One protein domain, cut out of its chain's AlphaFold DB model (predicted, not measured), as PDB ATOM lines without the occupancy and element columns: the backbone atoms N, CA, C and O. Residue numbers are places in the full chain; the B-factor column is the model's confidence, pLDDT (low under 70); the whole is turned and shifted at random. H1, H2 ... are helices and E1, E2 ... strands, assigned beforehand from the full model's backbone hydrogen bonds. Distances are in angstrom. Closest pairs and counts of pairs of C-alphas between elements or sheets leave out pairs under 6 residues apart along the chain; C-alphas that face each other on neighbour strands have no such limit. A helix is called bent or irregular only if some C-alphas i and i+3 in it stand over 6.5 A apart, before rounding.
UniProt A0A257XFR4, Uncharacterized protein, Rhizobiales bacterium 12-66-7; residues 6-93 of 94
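What this domain is: This is residues 6 to 93 of the 94 residues of an uncharacterized protein of Rhizobiales bacterium 12-66-7 (UniProt A0A257XFR4). One long bent helix, H1, makes most of the length; the short strand hairpin of E1 and E2 packs on its second arm, H1b, and the short helix H2 crosses near that arm's last residues. A long loop then leads from H2 to H3, a helix apart from the rest, and residues 6 to 23 of H1 stick out at the other end. The printed part has 88 residues with three named helices and two named strands, in the order H1, E1, E2, H2, H3; the two strands form an antiparallel sheet, and the class is mostly helix. The whole is only just loose, close to extended, with a radius of gyration of the C-alphas of 17.7 A, and it is elongated, spanning 60 by 30 by 21 A.

How they stand to each other: E1, residues 48 to 52, and E2, residues 55 to 59, are antiparallel neighbours at 153 degrees and form a hairpin. N 50 and O 57 are 2.8 A apart and N 52 and O 55 are 3.0 A apart, both within hydrogen-bond range. H1, residues 6 to 43, was assigned as one helix by its hydrogen bonds but is bent, with C-alphas 18 and 21 7.0 A apart; its arms, H1a and H1b, stand at a steep tilt of 41 degrees. The closest C-alphas of H1b and E2 are those of Ala 36 and Val 58, 6.2 A apart; those of H1b and E1 are Ala 32 and Ile 49, 7.0 A. H2, residues 63 to 70, touches H1b, about perpendicular at 73 degrees; H1b touches H2 with residues 39 to 43 alone, and the closest C-alphas are those of Leu 43 and Ala 65, 5.2 A apart. H3, residues 82 to 91, is only just apart from H2, with closest C-alphas 8.0 A apart, and is apart from H1a, H1b, E1 and E2. Every O i to N i+4 pair is within hydrogen-bond range in H1a, H2 and H3; in H1b it is 17 of 19.

Where its parts are: E1 is 12.6 A long and E2 12.9 A. H1a, residues 6 to 18, is 18.1 A long and begins at C-alpha 6 (75.953, 124.409, 75.793). H1b, residues 21 to 43, is 31.7 A long, ends at C-alpha 43 (39.598, 85.687, 78.764), and is irregular, with C-alphas 38 and 41 6.8 A apart. H2 is 10.4 A long. H3 is 14.5 A long and ends at C-alpha 91 (57.358, 92.557, 59.436).

The domain as a whole: The two C-alphas farthest apart, those of Gly 7 and Ala 74, are 60.3 A apart. The printed part has no cut. The link from H2 to H3, 11 residues, is long. Residues 86 to 93, of which 86 to 91 belong to H3, stand free. The mean pLDDT of the printed part is 78.3, and residues 6 to 7, 63, 71, 73 to 74 and 92 to 93 are under 70.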
ATOM      1  N   SER A   6      75.214 125.677  75.624       62.78
ATOM      2  CA  SER A   6      75.953 124.409  75.793       62.78
ATOM      3  C   SER A   6      75.827 123.700  77.154       62.78
ATOM      4  O   SER A   6      76.046 122.489  77.227       62.78
ATOM      5  N   GLY A   7      75.495 124.404  78.243       68.69
ATOM      6  CA  GLY A   7      75.520 123.829  79.599       68.69
ATOM      7  C   GLY A   7      74.228 123.114  80.001       68.69
ATOM      8  O   GLY A   7      74.254 121.964  80.445       68.69
ATOM      9  N   LEU A   8      73.094 123.798  79.823       72.44
ATOM     10  CA  LEU A   8      71.767 123.270  80.151       72.44
ATOM     11  C   LEU A   8      71.328 122.186  79.160       72.44
ATOM     12  O   LEU A   8      70.841 121.148  79.598       72.44
ATOM     13  N   ASP A   9      71.610 122.345  77.867       79.81
ATOM     14  CA  ASP A   9      71.288 121.325  76.858       79.81
ATOM     15  C   ASP A   9      72.153 120.069  77.016       79.81
ATOM     16  O   ASP A   9      71.679 118.943  76.848       79.81
ATOM     17  N   GLY A  10      73.416 120.238  77.422       77.19
ATOM     18  CA  GLY A  10      74.298 119.125  77.771       77.19
ATOM     19  C   GLY A  10      73.854 118.386  79.039       77.19
ATOM     20  O   GLY A  10      74.067 117.178  79.168       77.19
ATOM     21  N   LEU A  11      73.225 119.078  79.994       80.25
ATOM     22  CA  LEU A  11      72.592 118.444  81.152       80.25
ATOM     23  C   LEU A  11      71.298 117.725  80.748       80.25
ATOM     24  O   LEU A  11      71.135 116.556  81.090       80.25
ATOM     25  N   ALA A  12      70.428 118.375  79.974       81.12
ATOM     26  CA  ALA A  12      69.184 117.796  79.475       81.12
ATOM     27  C   ALA A  12      69.438 116.527  78.645       81.12
ATOM     28  O   ALA A  12      68.791 115.510  78.874       81.12
ATOM     29  N   SER A  13      70.444 116.539  77.767       80.44
ATOM     30  CA  SER A  13      70.833 115.377  76.956       80.44
ATOM     31  C   SER A  13      71.337 114.210  77.809       80.44
ATOM     32  O   SER A  13      70.999 113.058  77.547       80.44
ATOM     33  N   ARG A  14      72.114 114.488  78.866       83.62
ATOM     34  CA  ARG A  14      72.604 113.451  79.793       83.62
ATOM     35  C   ARG A  14      71.486 112.873  80.650       83.62
ATOM     36  O   ARG A  14      71.456 111.664  80.859       83.62
ATOM     37  N   LEU A  15      70.559 113.712  81.108       82.94
ATOM     38  CA  LEU A  15      69.363 113.264  81.820       82.94
ATOM     39  C   LEU A  15      68.485 112.408  80.902       82.94
ATOM     40  O   LEU A  15      68.119 111.300  81.281       82.94
ATOM     41  N   ALA A  16      68.226 112.860  79.675       81.56
ATOM     42  CA  ALA A  16      67.479 112.095  78.684       81.56
ATOM     43  C   ALA A  16      68.141 110.736  78.416       81.56
ATOM     44  O   ALA A  16      67.475 109.717  78.521       81.56
ATOM     45  N   ALA A  17      69.454 110.689  78.180       82.31
ATOM     46  CA  ALA A  17      70.172 109.432  77.968       82.31
ATOM     47  C   ALA A  17      70.134 108.500  79.195       82.31
ATOM     48  O   ALA A  17      70.038 107.285  79.047       82.31
ATOM     49  N   HIS A  18      70.186 109.058  80.408       82.06
ATOM     50  CA  HIS A  18      70.157 108.275  81.643       82.06
ATOM     51  C   HIS A  18      68.769 107.701  81.958       82.06
ATOM     52  O   HIS A  18      68.655 106.588  82.476       82.06
ATOM     53  N   PHE A  19      67.707 108.457  81.669       80.56
ATOM     54  CA  PHE A  19      66.336 108.079  82.009       80.56
ATOM     55  C   PHE A  19      65.566 107.430  80.856       80.56
ATOM     56  O   PHE A  19      64.643 106.669  81.132       80.56
ATOM     57  N   ALA A  20      65.945 107.653  79.594       79.62
ATOM     58  CA  ALA A  20      65.267 107.082  78.428       79.62
ATOM     59  C   ALA A  20      65.128 105.549  78.479       79.62
ATOM     60  O   ALA A  20      64.031 105.075  78.191       79.62
ATOM     61  N   PRO A  21      66.139 104.760  78.904       80.69
ATOM     62  CA  PRO A  21      65.976 103.310  79.019       80.69
ATOM     63  C   PRO A  21      64.895 102.921  80.035       80.69
ATOM     64  O   PRO A  21      64.040 102.092  79.745       80.69
ATOM     65  N   ARG A  22      64.869 103.585  81.198       81.06
ATOM     66  CA  ARG A  22      63.862 103.333  82.242       81.06
ATOM     67  C   ARG A  22      62.467 103.775  81.812       81.06
ATOM     68  O   ARG A  22      61.496 103.093  82.113       81.06
ATOM     69  N   LEU A  23      62.367 104.897  81.103       78.88
ATOM     70  CA  LEU A  23      61.107 105.371  80.531       78.88
ATOM     71  C   LEU A  23      60.584 104.401  79.468       78.88
ATOM     72  O   LEU A  23      59.388 104.132  79.435       78.88
ATOM     73  N   ALA A  24      61.468 103.837  78.640       80.31
ATOM     74  CA  ALA A  24      61.104 102.813  77.670       80.31
ATOM     75  C   ALA A  24      60.610 101.533  78.364       80.31
ATOM     76  O   ALA A  24      59.557 101.018  78.001       80.31
ATOM     77  N   GLU A  25      61.301 101.059  79.403       83.31
ATOM     78  CA  GLU A  25      60.860  99.905  80.202       83.31
ATOM     79  C   GLU A  25      59.499 100.148  80.869       83.31
ATOM     80  O   GLU A  25      58.610  99.305  80.779       83.31
ATOM     81  N   GLN A  26      59.298 101.323  81.471       84.25
ATOM     82  CA  GLN A  26      58.018 101.708  82.074       84.25
ATOM     83  C   GLN A  26      56.896 101.819  81.040       84.25
ATOM     84  O   GLN A  26      55.765 101.429  81.328       84.25
ATOM     85  N   ALA A  27      57.191 102.329  79.844       82.44
ATOM     86  CA  ALA A  27      56.229 102.401  78.753       82.44
ATOM     87  C   ALA A  27      55.839 100.999  78.264       82.44
ATOM     88  O   ALA A  27      54.657 100.736  78.050       82.44
ATOM     89  N   VAL A  28      56.806 100.085  78.149       83.56
ATOM     90  CA  VAL A  28      56.558  98.679  77.799       83.56
ATOM     91  C   VAL A  28      55.730  97.979  78.883       83.56
ATOM     92  O   VAL A  28      54.770  97.282  78.561       83.56
ATOM     93  N   ASP A  29      56.042  98.195  80.163       87.00
ATOM     94  CA  ASP A  29      55.262  97.660  81.286       87.00
ATOM     95  C   ASP A  29      53.834  98.222  81.315       87.00
ATOM     96  O   ASP A  29      52.879  97.485  81.564       87.00
ATOM     97  N   GLY A  30      53.679  99.521  81.050       85.62
ATOM     98  CA  GLY A  30      52.381 100.184  80.942       85.62
ATOM     99  C   GLY A  30      51.546  99.599  79.807       85.62
ATOM    100  O   GLY A  30      50.425  99.150  80.040       85.62
ATOM    101  N   ALA A  31      52.127  99.490  78.611       82.38
ATOM    102  CA  ALA A  31      51.471  98.892  77.453       82.38
ATOM    103  C   ALA A  31      51.065  97.430  77.705       82.38
ATOM    104  O   ALA A  31      49.971  97.019  77.321       82.38
ATOM    105  N   ALA A  32      51.906  96.649  78.390       85.44
ATOM    106  CA  ALA A  32      51.591  95.270  78.749       85.44
ATOM    107  C   ALA A  32      50.406  95.177  79.727       85.44
ATOM    108  O   ALA A  32      49.546  94.313  79.563       85.44
ATOM    109  N   ARG A  33      50.326  96.076  80.717       88.19
ATOM    110  CA  ARG A  33      49.189  96.138  81.652       88.19
ATOM    111  C   ARG A  33      47.900  96.575  80.967       88.19
ATOM    112  O   ARG A  33      46.865  95.962  81.209       88.19
ATOM    113  N   ASP A  34      47.964  97.577  80.096       86.19
ATOM    114  CA  ASP A  34      46.804  98.030  79.325       86.19
ATOM    115  C   ASP A  34      46.283  96.918  78.409       86.19
ATOM    116  O   ASP A  34      45.074  96.704  78.301       86.19
ATOM    117  N   LEU A  35      47.197  96.171  77.785       82.81
ATOM    118  CA  LEU A  35      46.858  95.005  76.981       82.81
ATOM    119  C   LEU A  35      46.206  93.905  77.832       82.81
ATOM    120  O   LEU A  35      45.152  93.392  77.464       82.81
ATOM    121  N   ALA A  36      46.788  93.581  78.988       85.00
ATOM    122  CA  ALA A  36      46.240  92.594  79.915       85.00
ATOM    123  C   ALA A  36      44.830  92.974  80.399       85.00
ATOM    124  O   ALA A  36      43.937  92.128  80.435       85.00
ATOM    125  N   ALA A  37      44.604  94.255  80.706       84.56
ATOM    126  CA  ALA A  37      43.307  94.771  81.131       84.56
ATOM    127  C   ALA A  37      42.246  94.689  80.022       84.56
ATOM    128  O   ALA A  37      41.087  94.396  80.305       84.56
ATOM    129  N   ARG A  38      42.635  94.912  78.759       80.69
ATOM    130  CA  ARG A  38      41.737  94.774  77.599       80.69
ATOM    131  C   ARG A  38      41.384  93.323  77.295       80.69
ATOM    132  O   ARG A  38      40.266  93.067  76.866       80.69
ATOM    133  N   LEU A  39      42.310  92.394  77.530       76.62
ATOM    134  CA  LEU A  39      42.090  90.964  77.306       76.62
ATOM    135  C   LEU A  39      41.267  90.312  78.426       76.62
ATOM    136  O   LEU A  39      40.490  89.402  78.151       76.62
ATOM    137  N   ALA A  40      41.386  90.780  79.673       80.62
ATOM    138  CA  ALA A  40      40.742  90.149  80.828       80.62
ATOM    139  C   ALA A  40      39.228  89.854  80.657       80.62
ATOM    140  O   ALA A  40      38.810  88.748  81.004       80.62
ATOM    141  N   PRO A  41      38.392  90.745  80.074       77.00
ATOM    142  CA  PRO A  41      36.981  90.447  79.817       77.00
ATOM    143  C   PRO A  41      36.753  89.293  78.829       77.00
ATOM    144  O   PRO A  41      35.857  88.481  79.044       77.00
ATOM    145  N   GLY A  42      37.557  89.197  77.764       70.81
ATOM    146  CA  GLY A  42      37.453  88.138  76.749       70.81
ATOM    147  C   GLY A  42      38.037  86.795  77.201       70.81
ATOM    148  O   GLY A  42      37.597  85.720  76.769       70.81
ATOM    149  N   LEU A  43      39.001  86.853  78.122       70.50
ATOM    150  CA  LEU A  43      39.598  85.687  78.764       70.50
ATOM    151  C   LEU A  43      38.762  85.160  79.942       70.50
ATOM    152  O   LEU A  43      38.893  83.994  80.301       70.50
ATOM    153  N   GLY A  44      37.908  85.994  80.545       74.06
ATOM    154  CA  GLY A  44      37.143  85.658  81.754       74.06
ATOM    155  C   GLY A  44      37.997  85.531  83.024       74.06
ATOM    156  O   GLY A  44      37.478  85.202  84.088       74.06
ATOM    157  N   LEU A  45      39.300  85.792  82.915       78.56
ATOM    158  CA  LEU A  45      40.326  85.700  83.949       78.56
ATOM    159  C   LEU A  45      41.375  86.798  83.697       78.56
ATOM    160  O   LEU A  45      41.510  87.261  82.560       78.56
ATOM    161  N   PRO A  46      42.132  87.229  84.722       80.19
ATOM    162  CA  PRO A  46      43.245  88.148  84.513       80.19
ATOM    163  C   PRO A  46      44.291  87.526  83.579       80.19
ATOM    164  O   PRO A  46      44.634  86.353  83.718       80.19
ATOM    165  N   ALA A  47      44.796  88.317  82.630       83.06
ATOM    166  CA  ALA A  47      45.906  87.899  81.781       83.06
ATOM    167  C   ALA A  47      47.228  87.938  82.566       83.06
ATOM    168  O   ALA A  47      47.506  88.896  83.291       83.06
ATOM    169  N   ASP A  48      48.059  86.923  82.366       86.94
ATOM    170  CA  ASP A  48      49.422  86.856  82.870       86.94
ATOM    171  C   ASP A  48      50.338  87.789  82.078       86.94
ATOM    172  O   ASP A  48      50.267  87.859  80.849       86.94
ATOM    173  N   ILE A  49      51.269  88.438  82.782       88.44
ATOM    174  CA  ILE A  49      52.358  89.210  82.180       88.44
ATOM    175  C   ILE A  49      53.688  88.579  82.592       88.44
ATOM    176  O   ILE A  49      54.011  88.512  83.777       88.44
ATOM    177  N   ARG A  50      54.485  88.140  81.615       87.75
ATOM    178  CA  ARG A  50      55.812  87.542  81.833       87.75
ATOM    179  C   ARG A  50      56.882  88.359  81.111       87.75
ATOM    180  O   ARG A  50      56.682  88.808  79.983       87.75
ATOM    181  N   ALA A  51      58.027  88.570  81.753       86.25
ATOM    182  CA  ALA A  51      59.153  89.256  81.124       86.25
ATOM    183  C   ALA A  51      59.859  88.333  80.115       86.25
ATOM    184  O   ALA A  51      60.146  87.181  80.432       86.25
ATOM    185  N   LEU A  52      60.165  88.848  78.918       82.38
ATOM    186  CA  LEU A  52      60.944  88.151  77.888       82.38
ATOM    187  C   LEU A  52      62.005  89.105  77.321       82.38
ATOM    188  O   LEU A  52      61.780  89.796  76.329       82.38
ATOM    189  N   GLY A  53      63.161  89.182  77.983       82.62
ATOM    190  CA  GLY A  53      64.186  90.176  77.652       82.62
ATOM    191  C   GLY A  53      63.631  91.600  77.778       82.62
ATOM    192  O   GLY A  53      63.101  91.971  78.824       82.62
ATOM    193  N   GLN A  54      63.720  92.384  76.700       77.75
ATOM    194  CA  GLN A  54      63.132  93.731  76.636       77.75
ATOM    195  C   GLN A  54      61.624  93.740  76.340       77.75
ATOM    196  O   GLN A  54      60.987  94.784  76.450       77.75
ATOM    197  N   ALA A  55      61.037  92.597  75.986       79.00
ATOM    198  CA  ALA A  55      59.615  92.472  75.706       79.00
ATOM    199  C   ALA A  55      58.821  92.012  76.941       79.00
ATOM    200  O   ALA A  55      59.366  91.564  77.961       79.00
ATOM    201  N   ARG A  56      57.495  92.106  76.826       84.62
ATOM    202  CA  ARG A  56      56.532  91.518  77.759       84.62
ATOM    203  C   ARG A  56      55.610  90.590  76.992       84.62
ATOM    204  O   ARG A  56      55.040  90.977  75.978       84.62
ATOM    205  N   LEU A  57      55.485  89.369  77.488       86.56
ATOM    206  CA  LEU A  57      54.491  88.415  77.030       86.56
ATOM    207  C   LEU A  57      53.226  88.631  77.846       86.56
ATOM    208  O   LEU A  57      53.281  88.555  79.071       86.56
ATOM    209  N   VAL A  58      52.114  88.894  77.166       84.56
ATOM    210  CA  VAL A  58      50.786  88.985  77.774       84.56
ATOM    211  C   VAL A  58      49.956  87.829  77.239       84.56
ATOM    212  O   VAL A  58      49.822  87.686  76.025       84.56
ATOM    213  N   GLY A  59      49.435  86.981  78.121       82.62
ATOM    214  CA  GLY A  59      48.714  85.780  77.707       82.62
ATOM    215  C   GLY A  59      47.932  85.126  78.836       82.62
ATOM    216  O   GLY A  59      47.792  85.676  79.920       82.62
ATOM    217  N   THR A  60      47.402  83.941  78.568       81.38
ATOM    218  CA  THR A  60      46.738  83.085  79.554       81.38
ATOM    219  C   THR A  60      47.096  81.636  79.257       81.38
ATOM    220  O   THR A  60      47.496  81.313  78.135       81.38
ATOM    221  N   ASP A  61      46.924  80.765  80.245       78.62
ATOM    222  CA  ASP A  61      47.063  79.321  80.077       78.62
ATOM    223  C   ASP A  61      45.849  78.696  79.342       78.62
ATOM    224  O   ASP A  61      45.873  77.505  79.036       78.62
ATOM    225  N   ASP A  62      44.803  79.478  79.013       75.06
ATOM    226  CA  ASP A  62      43.698  79.063  78.129       75.06
ATOM    227  C   ASP A  62      43.967  79.451  76.653       75.06
ATOM    228  O   ASP A  62      43.660  80.574  76.225       75.06
ATOM    229  N   PRO A  63      44.485  78.529  75.816       69.31
ATOM    230  CA  PRO A  63      44.760  78.813  74.411       69.31
ATOM    231  C   PRO A  63      43.490  79.095  73.592       69.31
ATOM    232  O   PRO A  63      43.560  79.800  72.582       69.31
ATOM    233  N   ALA A  64      42.322  78.587  74.007       72.06
ATOM    234  CA  ALA A  64      41.067  78.845  73.308       72.06
ATOM    235  C   ALA A  64      40.613  80.294  73.513       72.06
ATOM    236  O   ALA A  64      40.061  80.903  72.596       72.06
ATOM    237  N   ALA A  65      40.874  80.866  74.687       70.44
ATOM    238  CA  ALA A  65      40.568  82.258  74.975       70.44
ATOM    239  C   ALA A  65      41.448  83.232  74.179       70.44
ATOM    240  O   ALA A  65      40.928  84.193  73.614       70.44
ATOM    241  N   VAL A  66      42.741  82.933  74.030       72.38
ATOM    242  CA  VAL A  66      43.638  83.714  73.162       72.38
ATOM    243  C   VAL A  66      43.153  83.680  71.710       72.38
ATOM    244  O   VAL A  66      43.029  84.726  71.082       72.38
ATOM    245  N   ALA A  67      42.790  82.499  71.199       71.75
ATOM    246  CA  ALA A  67      42.309  82.332  69.828       71.75
ATOM    247  C   ALA A  67      40.988  83.072  69.533       71.75
ATOM    248  O   ALA A  67      40.736  83.440  68.383       71.75
ATOM    249  N   ARG A  68      40.138  83.306  70.547       71.88
ATOM    250  CA  ARG A  68      38.924  84.130  70.399       71.88
ATOM    251  C   ARG A  68      39.263  85.595  70.112       71.88
ATOM    252  O   ARG A  68      38.604  86.188  69.266       71.88
ATOM    253  N   GLU A  69      40.289  86.128  70.771       72.62
ATOM    254  CA  GLU A  69      40.710  87.534  70.677       72.62
ATOM    255  C   GLU A  69      41.618  87.794  69.465       72.62
ATOM    256  O   GLU A  69      41.405  88.727  68.688       72.62
ATOM    257  N   THR A  70      42.622  86.937  69.251       73.12
ATOM    258  CA  THR A  70      43.585  87.075  68.143       73.12
ATOM    259  C   THR A  70      43.023  86.630  66.798       73.12
ATOM    260  O   THR A  70      43.671  86.810  65.766       73.12
ATOM    261  N   GLY A  71      41.835  86.030  66.801       68.62
ATOM    262  CA  GLY A  71      41.241  85.407  65.632       68.62
ATOM    263  C   GLY A  71      41.892  84.070  65.273       68.62
ATOM    264  O   GLY A  71      42.966  83.695  65.748       68.62
ATOM    265  N   THR A  72      41.212  83.343  64.394       70.19
ATOM    266  CA  THR A  72      41.650  82.074  63.801       70.19
ATOM    267  C   THR A  72      41.551  82.164  62.278       70.19
ATOM    268  O   THR A  72      41.096  83.166  61.731       70.19
ATOM    269  N   LEU A  73      41.915  81.100  61.558       66.38
ATOM    270  CA  LEU A  73      41.666  81.028  60.111       66.38
ATOM    271  C   LEU A  73      40.170  81.134  59.751       66.38
ATOM    272  O   LEU A  73      39.847  81.530  58.637       66.38
ATOM    273  N   ALA A  74      39.271  80.800  60.683       68.38
ATOM    274  CA  ALA A  74      37.824  80.804  60.469       68.38
ATOM    275  C   ALA A  74      37.105  82.023  61.076       68.38
ATOM    276  O   ALA A  74      35.949  82.276  60.742       68.38
ATOM    277  N   ARG A  75      37.756  82.777  61.971       72.56
ATOM    278  CA  ARG A  75      37.159  83.922  62.674       72.56
ATOM    279  C   ARG A  75      38.129  85.103  62.668       72.56
ATOM    280  O   ARG A  75      39.259  84.923  63.115       72.56
ATOM    281  N   PRO A  76      37.712  86.298  62.222       72.81
ATOM    282  CA  PRO A  76      38.574  87.473  62.269       72.81
ATOM    283  C   PRO A  76      38.956  87.823  63.712       72.81
ATOM    284  O   PRO A  76      38.197  87.558  64.644       72.81
ATOM    285  N   ALA A  77      40.142  88.411  63.874       78.50
ATOM    286  CA  ALA A  77      40.584  88.978  65.144       78.50
ATOM    287  C   ALA A  77      39.676  90.132  65.571       78.50
ATOM    288  O   ALA A  77      39.023  90.758  64.728       78.50
ATOM    289  N   GLU A  78      39.692  90.457  66.860       79.44
ATOM    290  CA  GLU A  78      38.964  91.620  67.350       79.44
ATOM    291  C   GLU A  78      39.444  92.913  66.648       79.44
ATOM    292  O   GLU A  78      40.649  93.086  66.412       79.44
ATOM    293  N   PRO A  79      38.537  93.852  66.300       80.38
ATOM    294  CA  PRO A  79      38.863  95.004  65.451       80.38
ATOM    295  C   PRO A  79      39.981  95.896  65.995       80.38
ATOM    296  O   PRO A  79      40.711  96.518  65.228       80.38
ATOM    297  N   TRP A  80      40.129  95.954  67.320       77.50
ATOM    298  CA  TRP A  80      41.174  96.734  67.980       77.50
ATOM    299  C   TRP A  80      42.566  96.089  67.863       77.50
ATOM    300  O   TRP A  80      43.568  96.800  67.920       77.50
ATOM    301  N   LEU A  81      42.637  94.766  67.669       77.44
ATOM    302  CA  LEU A  81      43.880  94.003  67.524       77.44
ATOM    303  C   LEU A  81      44.318  93.879  66.054       77.44
ATOM    304  O   LEU A  81      45.505  93.725  65.758       77.44
ATOM    305  N   ALA A  82      43.366  93.966  65.122       77.81
ATOM    306  CA  ALA A  82      43.593  93.773  63.692       77.81
ATOM    307  C   ALA A  82      44.719  94.647  63.085       77.81
ATOM    308  O   ALA A  82      45.528  94.092  62.334       77.81
ATOM    309  N   PRO A  83      44.860  95.955  63.406       80.00
ATOM    310  CA  PRO A  83      45.950  96.775  62.869       80.00
ATOM    311  C   PRO A  83      47.334  96.279  63.305       80.00
ATOM    312  O   PRO A  83      48.260  96.225  62.498       80.00
ATOM    313  N   VAL A  84      47.459  95.863  64.569       80.75
ATOM    314  CA  VAL A  84      48.717  95.373  65.151       80.75
ATOM    315  C   VAL A  84      49.105  94.028  64.537       80.75
ATOM    316  O   VAL A  84      50.252  93.835  64.138       80.75
ATOM    317  N   LEU A  85      48.145  93.113  64.382       78.44
ATOM    318  CA  LEU A  85      48.382  91.824  63.726       78.44
ATOM    319  C   LEU A  85      48.774  91.974  62.249       78.44
ATOM    320  O   LEU A  85      49.603  91.210  61.748       78.44
ATOM    321  N   ALA A  86      48.193  92.949  61.544       78.81
ATOM    322  CA  ALA A  86      48.538  93.235  60.155       78.81
ATOM    323  C   ALA A  86      49.971  93.776  60.014       78.81
ATOM    324  O   ALA A  86      50.664  93.416  59.062       78.81
ATOM    325  N   GLU A  87      50.420  94.609  60.956       81.25
ATOM    326  CA  GLU A  87      51.803  95.095  61.011       81.25
ATOM    327  C   GLU A  87      52.783  93.946  61.266       81.25
ATOM    328  O   GLU A  87      53.706  93.743  60.482       81.25
ATOM    329  N   LEU A  88      52.518  93.115  62.281       77.56
ATOM    330  CA  LEU A  88      53.356  91.958  62.613       77.56
ATOM    331  C   LEU A  88      53.501  90.982  61.437       77.56
ATOM    332  O   LEU A  88      54.597  90.485  61.182       77.56
ATOM    333  N   ARG A  89      52.423  90.731  60.681       77.50
ATOM    334  CA  ARG A  89      52.480  89.906  59.460       77.50
ATOM    335  C   ARG A  89      53.366  90.519  58.375       77.50
ATOM    336  O   ARG A  89      54.091  89.778  57.714       77.50
ATOM    337  N   ARG A  90      53.324  91.843  58.194       75.62
ATOM    338  CA  ARG A  90      54.195  92.545  57.239       75.62
ATOM    339  C   ARG A  90      55.662  92.459  57.649       75.62
ATOM    340  O   ARG A  90      56.490  92.172  56.798       75.62
ATOM    341  N   SER A  91      55.979  92.634  58.930       73.25
ATOM    342  CA  SER A  91      57.358  92.557  59.436       73.25
ATOM    343  C   SER A  91      57.934  91.134  59.469       73.25
ATOM    344  O   SER A  91      59.149  90.970  59.489       73.25
ATOM    345  N   ALA A  92      57.079  90.107  59.504       61.88
ATOM    346  CA  ALA A  92      57.484  88.700  59.499       61.88
ATOM    347  C   ALA A  92      57.756  88.135  58.092       61.88
ATOM    348  O   ALA A  92      58.209  86.997  57.974       61.88
ATOM    349  N   THR A  93      57.462  88.899  57.037       45.84
ATOM    350  CA  THR A  93      57.783  88.515  55.658       45.84
ATOM    351  C   THR A  93      59.154  89.116  55.316       45.84
ATOM    352  O   THR A  93      59.251  90.343  55.309       45.84
TER     353      THR A  93